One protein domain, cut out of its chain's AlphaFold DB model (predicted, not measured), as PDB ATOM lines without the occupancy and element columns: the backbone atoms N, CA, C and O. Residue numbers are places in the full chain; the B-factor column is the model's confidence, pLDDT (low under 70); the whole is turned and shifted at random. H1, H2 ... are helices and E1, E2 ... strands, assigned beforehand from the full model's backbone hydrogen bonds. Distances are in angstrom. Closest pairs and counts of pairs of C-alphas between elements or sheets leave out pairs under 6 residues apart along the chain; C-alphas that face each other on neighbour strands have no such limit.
ATOM      1  N   PHE A  65     102.777  67.974  57.984       91.44
ATOM      2  CA  PHE A  65     103.944  68.122  57.108       91.44
ATOM      3  C   PHE A  65     104.217  66.906  56.211       91.44
ATOM      4  O   PHE A  65     105.178  66.953  55.448       91.44
ATOM      5  N   LEU A  66     103.417  65.830  56.282       92.12
ATOM      6  CA  LEU A  66     103.641  64.516  55.637       92.12
ATOM      7  C   LEU A  66     104.913  63.774  56.088       92.12
ATOM      8  O   LEU A  66     104.998  62.555  55.991       92.12
ATOM      9  N   VAL A  67     105.904  64.479  56.607       94.31
ATOM     10  CA  VAL A  67     107.104  63.917  57.218       94.31
ATOM     11  C   VAL A  67     107.022  64.035  58.734       94.31
ATOM     12  O   VAL A  67     106.202  64.793  59.260       94.31
ATOM     13  N   ARG A  68     107.866  63.292  59.449       95.94
ATOM     14  CA  ARG A  68     107.963  63.334  60.901       95.94
ATOM     15  C   ARG A  68     108.171  64.775  61.339       95.94
ATOM     16  O   ARG A  68     108.927  65.544  60.741       95.94
ATOM     17  N   TRP A  69     107.497  65.129  62.422       93.94
ATOM     18  CA  TRP A  69     107.546  66.468  62.975       93.94
ATOM     19  C   TRP A  69     107.286  66.442  64.479       93.94
ATOM     20  O   TRP A  69     106.745  65.479  65.022       93.94
ATOM     21  N   ASN A  70     107.697  67.502  65.168       93.69
ATOM     22  CA  ASN A  70     107.290  67.776  66.544       93.69
ATOM     23  C   ASN A  70     107.405  69.272  66.855       93.69
ATOM     24  O   ASN A  70     107.968  70.044  66.081       93.69
ATOM     25  N   LEU A  71     106.848  69.690  67.987       91.94
ATOM     26  CA  LEU A  71     107.020  71.053  68.484       91.94
ATOM     27  C   LEU A  71     108.449  71.249  68.986       91.94
ATOM     28  O   LEU A  71     108.996  70.372  69.652       91.94
ATOM     29  N   THR A  72     109.027  72.423  68.731       89.56
ATOM     30  CA  THR A  72     110.390  72.740  69.192       89.56
ATOM     31  C   THR A  72     110.529  72.774  70.711       89.56
ATOM     32  O   THR A  72     111.635  72.634  71.228       89.56
ATOM     33  N   ARG A  73     109.419  72.941  71.441       87.38
ATOM     34  CA  ARG A  73     109.387  72.966  72.905       87.38
ATOM     35  C   ARG A  73     108.216  72.171  73.472       87.38
ATOM     36  O   ARG A  73     107.126  72.137  72.895       87.38
ATOM     37  N   ALA A  74     108.426  71.600  74.657       86.94
ATOM     38  CA  ALA A  74     107.359  70.985  75.437       86.94
ATOM     39  C   ALA A  74     106.268  72.019  75.769       86.94
ATOM     40  O   ALA A  74     106.569  73.151  76.153       86.94
ATOM     41  N   GLY A  75     105.000  71.638  75.596       83.75
ATOM     42  CA  GLY A  75     103.858  72.537  75.803       83.75
ATOM     43  C   GLY A  75     103.701  73.632  74.741       83.75
ATOM     44  O   GLY A  75     102.968  74.594  74.970       83.75
ATOM     45  N   GLY A  76     104.390  73.521  73.601       83.00
ATOM     46  CA  GLY A  76     104.169  74.408  72.464       83.00
ATOM     47  C   GLY A  76     102.737  74.316  71.916       83.00
ATOM     48  O   GLY A  76     102.045  73.306  72.045       83.00
ATOM     49  N   GLN A  77     102.289  75.384  71.276       84.19
ATOM     50  CA  GLN A  77     101.032  75.471  70.559       84.19
ATOM     51  C   GLN A  77     101.272  75.194  69.075       84.19
ATOM     52  O   GLN A  77     101.901  75.986  68.378       84.19
ATOM     53  N   GLN A  78     100.669  74.122  68.569       83.00
ATOM     54  CA  GLN A  78     100.723  73.663  67.169       83.00
ATOM     55  C   GLN A  78     100.482  74.721  66.076       83.00
ATOM     56  O   GLN A  78     100.875  74.529  64.936       83.00
ATOM     57  N   PHE A  79      99.812  75.836  66.370       82.25
ATOM     58  CA  PHE A  79      99.539  76.875  65.369       82.25
ATOM     59  C   PHE A  79     100.421  78.117  65.499       82.25
ATOM     60  O   PHE A  79     100.380  78.965  64.606       82.25
ATOM     61  N   MET A  80     101.191  78.228  66.583       82.69
ATOM     62  CA  MET A  80     101.927  79.443  66.947       82.69
ATOM     63  C   MET A  80     103.424  79.187  67.097       82.69
ATOM     64  O   MET A  80     104.227  80.016  66.680       82.69
ATOM     65  N   ASP A  81     103.796  78.050  67.680       88.44
ATOM     66  CA  ASP A  81     105.188  77.706  67.930       88.44
ATOM     67  C   ASP A  81     105.854  77.089  66.687       88.44
ATOM     68  O   ASP A  81     105.175  76.481  65.851       88.44
ATOM     69  N   PRO A  82     107.185  77.225  66.545       90.94
ATOM     70  CA  PRO A  82     107.917  76.547  65.489       90.94
ATOM     71  C   PRO A  82     107.869  75.022  65.604       90.94
ATOM     72  O   PRO A  82     107.771  74.456  66.697       90.94
ATOM     73  N   HIS A  83     107.999  74.359  64.457       92.88
ATOM     74  CA  HIS A  83     108.002  72.901  64.356       92.88
ATOM     75  C   HIS A  83     109.363  72.403  63.881       92.88
ATOM     76  O   HIS A  83     109.906  72.940  62.918       92.88
ATOM     77  N   ASN A  84     109.889  71.357  64.512       94.44
ATOM     78  CA  ASN A  84     110.949  70.561  63.908       94.44
ATOM     79  C   ASN A  84     110.321  69.684  62.823       94.44
ATOM     80  O   ASN A  84     109.336  68.998  63.099       94.44
ATOM     81  N   VAL A  85     110.891  69.692  61.621       95.00
ATOM     82  CA  VAL A  85     110.424  68.934  60.452       95.00
ATOM     83  C   VAL A  85     111.604  68.141  59.894       95.00
ATOM     84  O   VAL A  85     112.645  68.727  59.611       95.00
ATOM     85  N   TYR A  86     111.450  66.826  59.754       96.56
ATOM     86  CA  TYR A  86     112.523  65.901  59.369       96.56
ATOM     87  C   TYR A  86     112.255  65.389  57.952       96.56
ATOM     88  O   TYR A  86     111.431  64.503  57.763       96.56
ATOM     89  N   LEU A  87     112.877  66.008  56.950       94.50
ATOM     90  CA  LEU A  87     112.488  65.908  55.536       94.50
ATOM     91  C   LEU A  87     112.666  64.509  54.931       94.50
ATOM     92  O   LEU A  87     111.963  64.161  53.984       94.50
ATOM     93  N   ASP A  88     113.571  63.711  55.484       96.12
ATOM     94  CA  ASP A  88     113.913  62.356  55.051       96.12
ATOM     95  C   ASP A  88     113.163  61.255  55.815       96.12
ATOM     96  O   ASP A  88     113.357  60.067  55.557       96.12
ATOM     97  N   GLU A  89     112.277  61.627  56.738       97.19
ATOM     98  CA  GLU A  89     111.606  60.685  57.626       97.19
ATOM     99  C   GLU A  89     110.086  60.765  57.438       97.19
ATOM    100  O   GLU A  89     109.464  61.690  57.952       97.19
ATOM    101  N   PRO A  90     109.438  59.822  56.727       94.94
ATOM    102  CA  PRO A  90     107.985  59.821  56.558       94.94
ATOM    103  C   PRO A  90     107.243  59.803  57.899       94.94
ATOM    104  O   PRO A  90     107.634  59.085  58.822       94.94
ATOM    105  N   ASP A  91     106.147  60.560  58.009       94.56
ATOM    106  CA  ASP A  91     105.331  60.553  59.225       94.56
ATOM    107  C   ASP A  91     104.726  59.147  59.436       94.56
ATOM    108  O   ASP A  91     104.036  58.632  58.541       94.56
ATOM    109  N   PRO A  92     104.965  58.495  60.590       94.06
ATOM    110  CA  PRO A  92     104.393  57.187  60.893       94.06
ATOM    111  C   PRO A  92     102.865  57.146  60.838       94.06
ATOM    112  O   PRO A  92     102.314  56.065  60.643       94.06
ATOM    113  N   GLU A  93     102.191  58.291  60.998       91.19
ATOM    114  CA  GLU A  93     100.728  58.378  61.013       91.19
ATOM    115  C   GLU A  93     100.092  57.859  59.716       91.19
ATOM    116  O   GLU A  93      99.038  57.231  59.765       91.19
ATOM    117  N   TRP A  94     100.731  58.082  58.562       91.06
ATOM    118  CA  TRP A  94     100.247  57.567  57.273       91.06
ATOM    119  C   TRP A  94     101.146  56.473  56.701       91.06
ATOM    120  O   TRP A  94     100.646  55.513  56.118       91.06
ATOM    121  N   SER A  95     102.464  56.585  56.873       93.69
ATOM    122  CA  SER A  95     103.421  55.704  56.192       93.69
ATOM    123  C   SER A  95     103.332  54.243  56.638       93.69
ATOM    124  O   SER A  95     103.654  53.353  55.855       93.69
ATOM    125  N   ARG A  96     102.844  53.975  57.858       92.56
ATOM    126  CA  ARG A  96     102.637  52.608  58.365       92.56
ATOM    127  C   ARG A  96     101.545  51.847  57.620       92.56
ATOM    128  O   ARG A  96     101.704  50.655  57.379       92.56
ATOM    129  N   ASP A  97     100.472  52.539  57.249       88.25
ATOM    130  CA  ASP A  97      99.275  51.909  56.690       88.25
ATOM    131  C   ASP A  97      99.139  52.146  55.179       88.25
ATOM    132  O   ASP A  97      98.276  51.545  54.544       88.25
ATOM    133  N   VAL A  98      99.967  53.017  54.583       89.81
ATOM    134  CA  VAL A  98      99.792  53.510  53.203       89.81
ATOM    135  C   VAL A  98      99.710  52.402  52.154       89.81
ATOM    136  O   VAL A  98      98.939  52.516  51.206       89.81
ATOM    137  N   ALA A  99     100.455  51.313  52.344       91.06
ATOM    138  CA  ALA A  99     100.466  50.176  51.427       91.06
ATOM    139  C   ALA A  99      99.110  49.449  51.345       91.06
ATOM    140  O   ALA A  99      98.881  48.700  50.401       91.06
ATOM    141  N   GLY A 100      98.227  49.654  52.326       90.81
ATOM    142  CA  GLY A 100      96.886  49.077  52.362       90.81
ATOM    143  C   GLY A 100      95.797  49.937  51.715       90.81
ATOM    144  O   GLY A 100      94.639  49.537  51.766       90.81
ATOM    145  N   TYR A 101      96.124  51.108  51.155       90.31
ATOM    146  CA  TYR A 101      95.146  51.980  50.494       90.31
ATOM    147  C   TYR A 101      95.231  51.854  48.975       90.31
ATOM    148  O   TYR A 101      96.316  51.927  48.404       90.31
ATOM    149  N   ASP A 102      94.073  51.763  48.317       93.50
ATOM    150  CA  ASP A 102      93.985  51.703  46.852       93.50
ATOM    151  C   ASP A 102      94.448  53.007  46.186       93.50
ATOM    152  O   ASP A 102      95.033  53.003  45.103       93.50
ATOM    153  N   TYR A 103      94.192  54.140  46.849       90.38
ATOM    154  CA  TYR A 103      94.534  55.476  46.372       90.38
ATOM    155  C   TYR A 103      94.984  56.365  47.527       90.38
ATOM    156  O   TYR A 103      94.418  56.332  48.621       90.38
ATOM    157  N   VAL A 104      95.964  57.224  47.253       88.75
ATOM    158  CA  VAL A 104      96.498  58.185  48.221       88.75
ATOM    159  C   VAL A 104      96.487  59.574  47.602       88.75
ATOM    160  O   VAL A 104      97.047  59.799  46.531       88.75
ATOM    161  N   VAL A 105      95.858  60.524  48.295       88.38
ATOM    162  CA  VAL A 105      95.837  61.939  47.909       88.38
ATOM    163  C   VAL A 105      96.636  62.731  48.936       88.38
ATOM    164  O   VAL A 105      96.270  62.776  50.108       88.38
ATOM    165  N   LEU A 106      97.720  63.369  48.497       83.56
ATOM    166  CA  LEU A 106      98.603  64.155  49.359       83.56
ATOM    167  C   LEU A 106      98.304  65.654  49.240       83.56
ATOM    168  O   LEU A 106      98.100  66.181  48.147       83.56
ATOM    169  N   ASN A 107      98.306  66.359  50.372       78.00
ATOM    170  CA  ASN A 107      98.163  67.814  50.439       78.00
ATOM    171  C   ASN A 107      98.960  68.364  51.630       78.00
ATOM    172  O   ASN A 107      98.794  67.874  52.741       78.00
ATOM    173  N   GLY A 108      99.776  69.404  51.417       69.44
ATOM    174  CA  GLY A 108     100.532  70.068  52.490       69.44
ATOM    175  C   GLY A 108     100.477  71.602  52.480       69.44
ATOM    176  O   GLY A 108     101.176  72.255  53.248       69.44
ATOM    177  N   ALA A 109      99.643  72.222  51.640       68.00
ATOM    178  CA  ALA A 109      99.819  73.626  51.242       68.00
ATOM    179  C   ALA A 109      99.812  74.661  52.391       68.00
ATOM    180  O   ALA A 109     100.481  75.686  52.297       68.00
ATOM    181  N   LYS A 110      99.056  74.434  53.475       73.31
ATOM    182  CA  LYS A 110      98.900  75.434  54.552       73.31
ATOM    183  C   LYS A 110      99.968  75.347  55.645       73.31
ATOM    184  O   LYS A 110     100.172  76.323  56.358       73.31
ATOM    185  N   TRP A 111     100.623  74.204  55.811       80.94
ATOM    186  CA  TRP A 111     101.548  73.991  56.926       80.94
ATOM    187  C   TRP A 111     102.970  74.442  56.611       80.94
ATOM    188  O   TRP A 111     103.654  74.927  57.506       80.94
ATOM    189  N   PHE A 112     103.367  74.444  55.336       73.69
ATOM    190  CA  PHE A 112     104.666  74.970  54.900       73.69
ATOM    191  C   PHE A 112     104.833  76.491  55.082       73.69
ATOM    192  O   PHE A 112     105.940  77.001  54.957       73.69
ATOM    193  N   THR A 113     103.769  77.236  55.411       81.06
ATOM    194  CA  THR A 113     103.876  78.660  55.783       81.06
ATOM    195  C   THR A 113     104.162  78.874  57.270       81.06
ATOM    196  O   THR A 113     104.385  80.008  57.695       81.06
ATOM    197  N   ARG A 114     104.151  77.813  58.086       86.44
ATOM    198  CA  ARG A 114     104.432  77.914  59.521       86.44
ATOM    199  C   ARG A 114     105.932  78.072  59.789       86.44
ATOM    200  O   ARG A 114     106.746  77.624  58.979       86.44
ATOM    201  N   PRO A 115     106.306  78.682  60.927       90.25
ATOM    202  CA  PRO A 115     107.680  78.652  61.407       90.25
ATOM    203  C   PRO A 115     108.166  77.205  61.552       90.25
ATOM    204  O   PRO A 115     107.529  76.392  62.230       90.25
ATOM    205  N   THR A 116     109.274  76.874  60.895       92.25
ATOM    206  CA  THR A 116     109.833  75.517  60.859       92.25
ATOM    207  C   THR A 116     111.351  75.524  60.993       92.25
ATOM    208  O   THR A 116     112.035  76.434  60.522       92.25
ATOM    209  N   VAL A 117     111.860  74.481  61.641       93.81
ATOM    210  CA  VAL A 117     113.272  74.110  61.740       93.81
ATOM    211  C   VAL A 117     113.425  72.794  60.981       93.81
ATOM    212  O   VAL A 117     112.765  71.809  61.311       93.81
ATOM    213  N   LEU A 118     114.232  72.796  59.927       93.81
ATOM    214  CA  LEU A 118     114.316  71.725  58.939       93.81
ATOM    215  C   LEU A 118     115.535  70.843  59.203       93.81
ATOM    216  O   LEU A 118     116.656  71.344  59.331       93.81
ATOM    217  N   TYR A 119     115.313  69.534  59.230       95.56
ATOM    218  CA  TYR A 119     116.332  68.517  59.440       95.56
ATOM    219  C   TYR A 119     116.366  67.524  58.280       95.56
ATOM    220  O   TYR A 119     115.327  67.221  57.700       95.56
ATOM    221  N   GLU A 120     117.553  67.001  57.990       96.19
ATOM    222  CA  GLU A 120     117.774  65.867  57.084       96.19
ATOM    223  C   GLU A 120     118.971  65.055  57.586       96.19
ATOM    224  O   GLU A 120     119.984  65.628  58.005       96.19
ATOM    225  N   GLY A 121     118.860  63.728  57.627       94.94
ATOM    226  CA  GLY A 121     119.908  62.848  58.146       94.94
ATOM    227  C   GLY A 121     120.287  63.168  59.597       94.94
ATOM    228  O   GLY A 121     121.455  63.071  59.977       94.94
ATOM    229  N   GLY A 122     119.327  63.655  60.392       92.12
ATOM    230  CA  GLY A 122     119.545  64.132  61.763       92.12
ATOM    231  C   GLY A 122     120.313  65.459  61.885       92.12
ATOM    232  O   GLY A 122     120.612  65.888  63.001       92.12
ATOM    233  N   ARG A 123     120.637  66.135  60.776       93.56
ATOM    234  CA  ARG A 123     121.375  67.408  60.755       93.56
ATOM    235  C   ARG A 123     120.431  68.576  60.511       93.56
ATOM    236  O   ARG A 123     119.515  68.472  59.706       93.56
ATOM    237  N   LEU A 124     120.685  69.704  61.177       92.56
ATOM    238  CA  LEU A 124     119.990  70.961  60.895       92.56
ATOM    239  C   LEU A 124     120.381  71.453  59.496       92.56
ATOM    240  O   LEU A 124     121.546  71.782  59.269       92.56
ATOM    241  N   LEU A 125     119.408  71.537  58.593       92.94
ATOM    242  CA  LEU A 125     119.582  72.119  57.263       92.94
ATOM    243  C   LEU A 125     119.322  73.623  57.257       92.94
ATOM    244  O   LEU A 125     119.993  74.372  56.554       92.94
ATOM    245  N   GLY A 126     118.349  74.075  58.044       91.31
ATOM    246  CA  GLY A 126     117.997  75.485  58.132       91.31
ATOM    247  C   GLY A 126     116.616  75.708  58.710       91.31
ATOM    248  O   GLY A 126     116.041  74.821  59.334       91.31
ATOM    249  N   CYS A 127     116.088  76.910  58.519       90.69
ATOM    250  CA  CYS A 127     114.802  77.307  59.067       90.69
ATOM    251  C   CYS A 127     114.004  78.151  58.081       90.69
ATOM    252  O   CYS A 127     114.571  78.897  57.285       90.69
ATOM    253  N   ALA A 128     112.680  78.078  58.192       88.19
ATOM    254  CA  ALA A 128     111.749  78.902  57.435       88.19
ATOM    255  C   ALA A 128     110.853  79.677  58.407       88.19
ATOM    256  O   ALA A 128     110.290  79.092  59.329       88.19
ATOM    257  N   ASN A 129     110.700  80.989  58.206       84.88
ATOM    258  CA  ASN A 129     109.843  81.854  59.030       84.88
ATOM    259  C   ASN A 129     110.166  81.826  60.545       84.88
ATOM    260  O   ASN A 129     109.283  82.044  61.372       84.88
ATOM    261  N   VAL A 130     111.427  81.560  60.915       83.50
ATOM    262  CA  VAL A 130     111.945  81.606  62.296       83.50
ATOM    263  C   VAL A 130     113.064  82.643  62.364       83.50
ATOM    264  O   VAL A 130     114.045  82.548  61.628       83.50
ATOM    265  N   ASN A 131     112.944  83.620  63.263       79.25
ATOM    266  CA  ASN A 131     113.987  84.626  63.472       79.25
ATOM    267  C   ASN A 131     115.168  84.035  64.254       79.25
ATOM    268  O   ASN A 131     114.961  83.341  65.248       79.25
ATOM    269  N   GLY A 132     116.400  84.351  63.842       71.12
ATOM    270  CA  GLY A 132     117.614  83.993  64.589       71.12
ATOM    271  C   GLY A 132     118.008  82.514  64.535       71.12
ATOM    272  O   GLY A 132     118.802  82.069  65.357       71.12
ATOM    273  N   CYS A 133     117.465  81.739  63.593       72.50
ATOM    274  CA  CYS A 133     117.947  80.389  63.337       72.50
ATOM    275  C   CYS A 133     119.132  80.424  62.365       72.50
ATOM    276  O   CYS A 133     118.969  80.737  61.186       72.50
ATOM    277  N   GLU A 134     120.319  80.080  62.858       62.50
ATOM    278  CA  GLU A 134     121.516  79.920  62.036       62.50
ATOM    279  C   GLU A 134     121.712  78.439  61.696       62.50
ATOM    280  O   GLU A 134     121.989  77.611  62.569       62.50
ATOM    281  N   ALA A 135     121.585  78.091  60.414       60.47
ATOM    282  CA  ALA A 135     122.048  76.802  59.922       60.47
ATOM    283  C   ALA A 135     123.571  76.753  60.088       60.47
ATOM    284  O   ALA A 135     124.297  77.526  59.457       60.47
ATOM    285  N   LYS A 136     124.088  75.848  60.923       48.78
ATOM    286  CA  LYS A 136     125.529  75.582  60.944       48.78
ATOM    287  C   LYS A 136     125.886  74.778  59.698       48.78
ATOM    288  O   LYS A 136     125.905  73.549  59.728       48.78
ATOM    289  N   HIS A 137     126.173  75.474  58.600       50.09
ATOM    290  CA  HIS A 137     126.852  74.887  57.450       50.09
ATOM    291  C   HIS A 137     128.280  74.503  57.859       50.09
ATOM    292  O   HIS A 137     129.233  75.227  57.591       50.09
ATOM    293  N   ASN A 138     128.453  73.337  58.480       45.41
ATOM    294  CA  ASN A 138     129.724  72.633  58.359       45.41
ATOM    295  C   ASN A 138     129.732  71.995  56.969       45.41
ATOM    296  O   ASN A 138     129.365  70.828  56.808       45.41
ATOM    297  N   ALA A 139     130.069  72.815  55.969       40.00
ATOM    298  CA  ALA A 139     130.473  72.341  54.658       40.00
ATOM    299  C   ALA A 139     131.659  71.391  54.869       40.00
ATOM    300  O   ALA A 139     132.651  71.768  55.494       40.00
ATOM    301  N   THR A 140     131.499  70.146  54.433       38.50
ATOM    302  CA  THR A 140     132.581  69.160  54.338       38.50
ATOM    303  C   THR A 140     132.720  68.799  52.876       38.50
ATOM    304  O   THR A 140     131.655  68.699  52.225       38.50
TER     305      THR A 140
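What this domain is: This is residues 65 to 140 of the 140 residues of an uncharacterized protein of Hordeum vulgare subsp. vulgare (UniProt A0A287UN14). Little of this model is regular: one small, strongly twisted sheet of four strands, with residues 96 to 103 sticking out past the short helix H1. Of 76 printed residues, 28 are in named elements, mostly strand, running E1, E2, H1, E3, E4; the mixed sheet's order is E1, E2, E3, E4. It is only just loose, close to compact: radius of gyration of the C-alphas 14.1 A, spans 43 by 34 by 23 A.

Where its parts are: Find C-alpha 67 at (107.104, 63.917, 57.218), beginning E1, residues 67 to 71. E2, residues 83 to 90, 15.2 A, bends by 87 degrees at 87; H1 is 92 to 95, E3 116 to 120. E4, residues 123 to 128, 15.4 A, ends at C-alpha 128 (111.749, 78.902, 57.435).

How they stand to each other: Look at parallel neighbours E2 and E3, N 85 and O 117 2.8 A apart; with H1 between along the chain they make a strand-helix-strand unit. Antiparallel hairpins are E1 and E2, N 70 to O 84 3.0 A, and E3 and E4, N 118 to O 126 2.8 A. H1, too short for an O i to N i+4 pair, only grazes the sheet.

The domain as a whole: The printed part has no cut; E1 to E2 and H1 to E3 are long links. Residues 108 to 109 and 134 to 140 are under pLDDT 70.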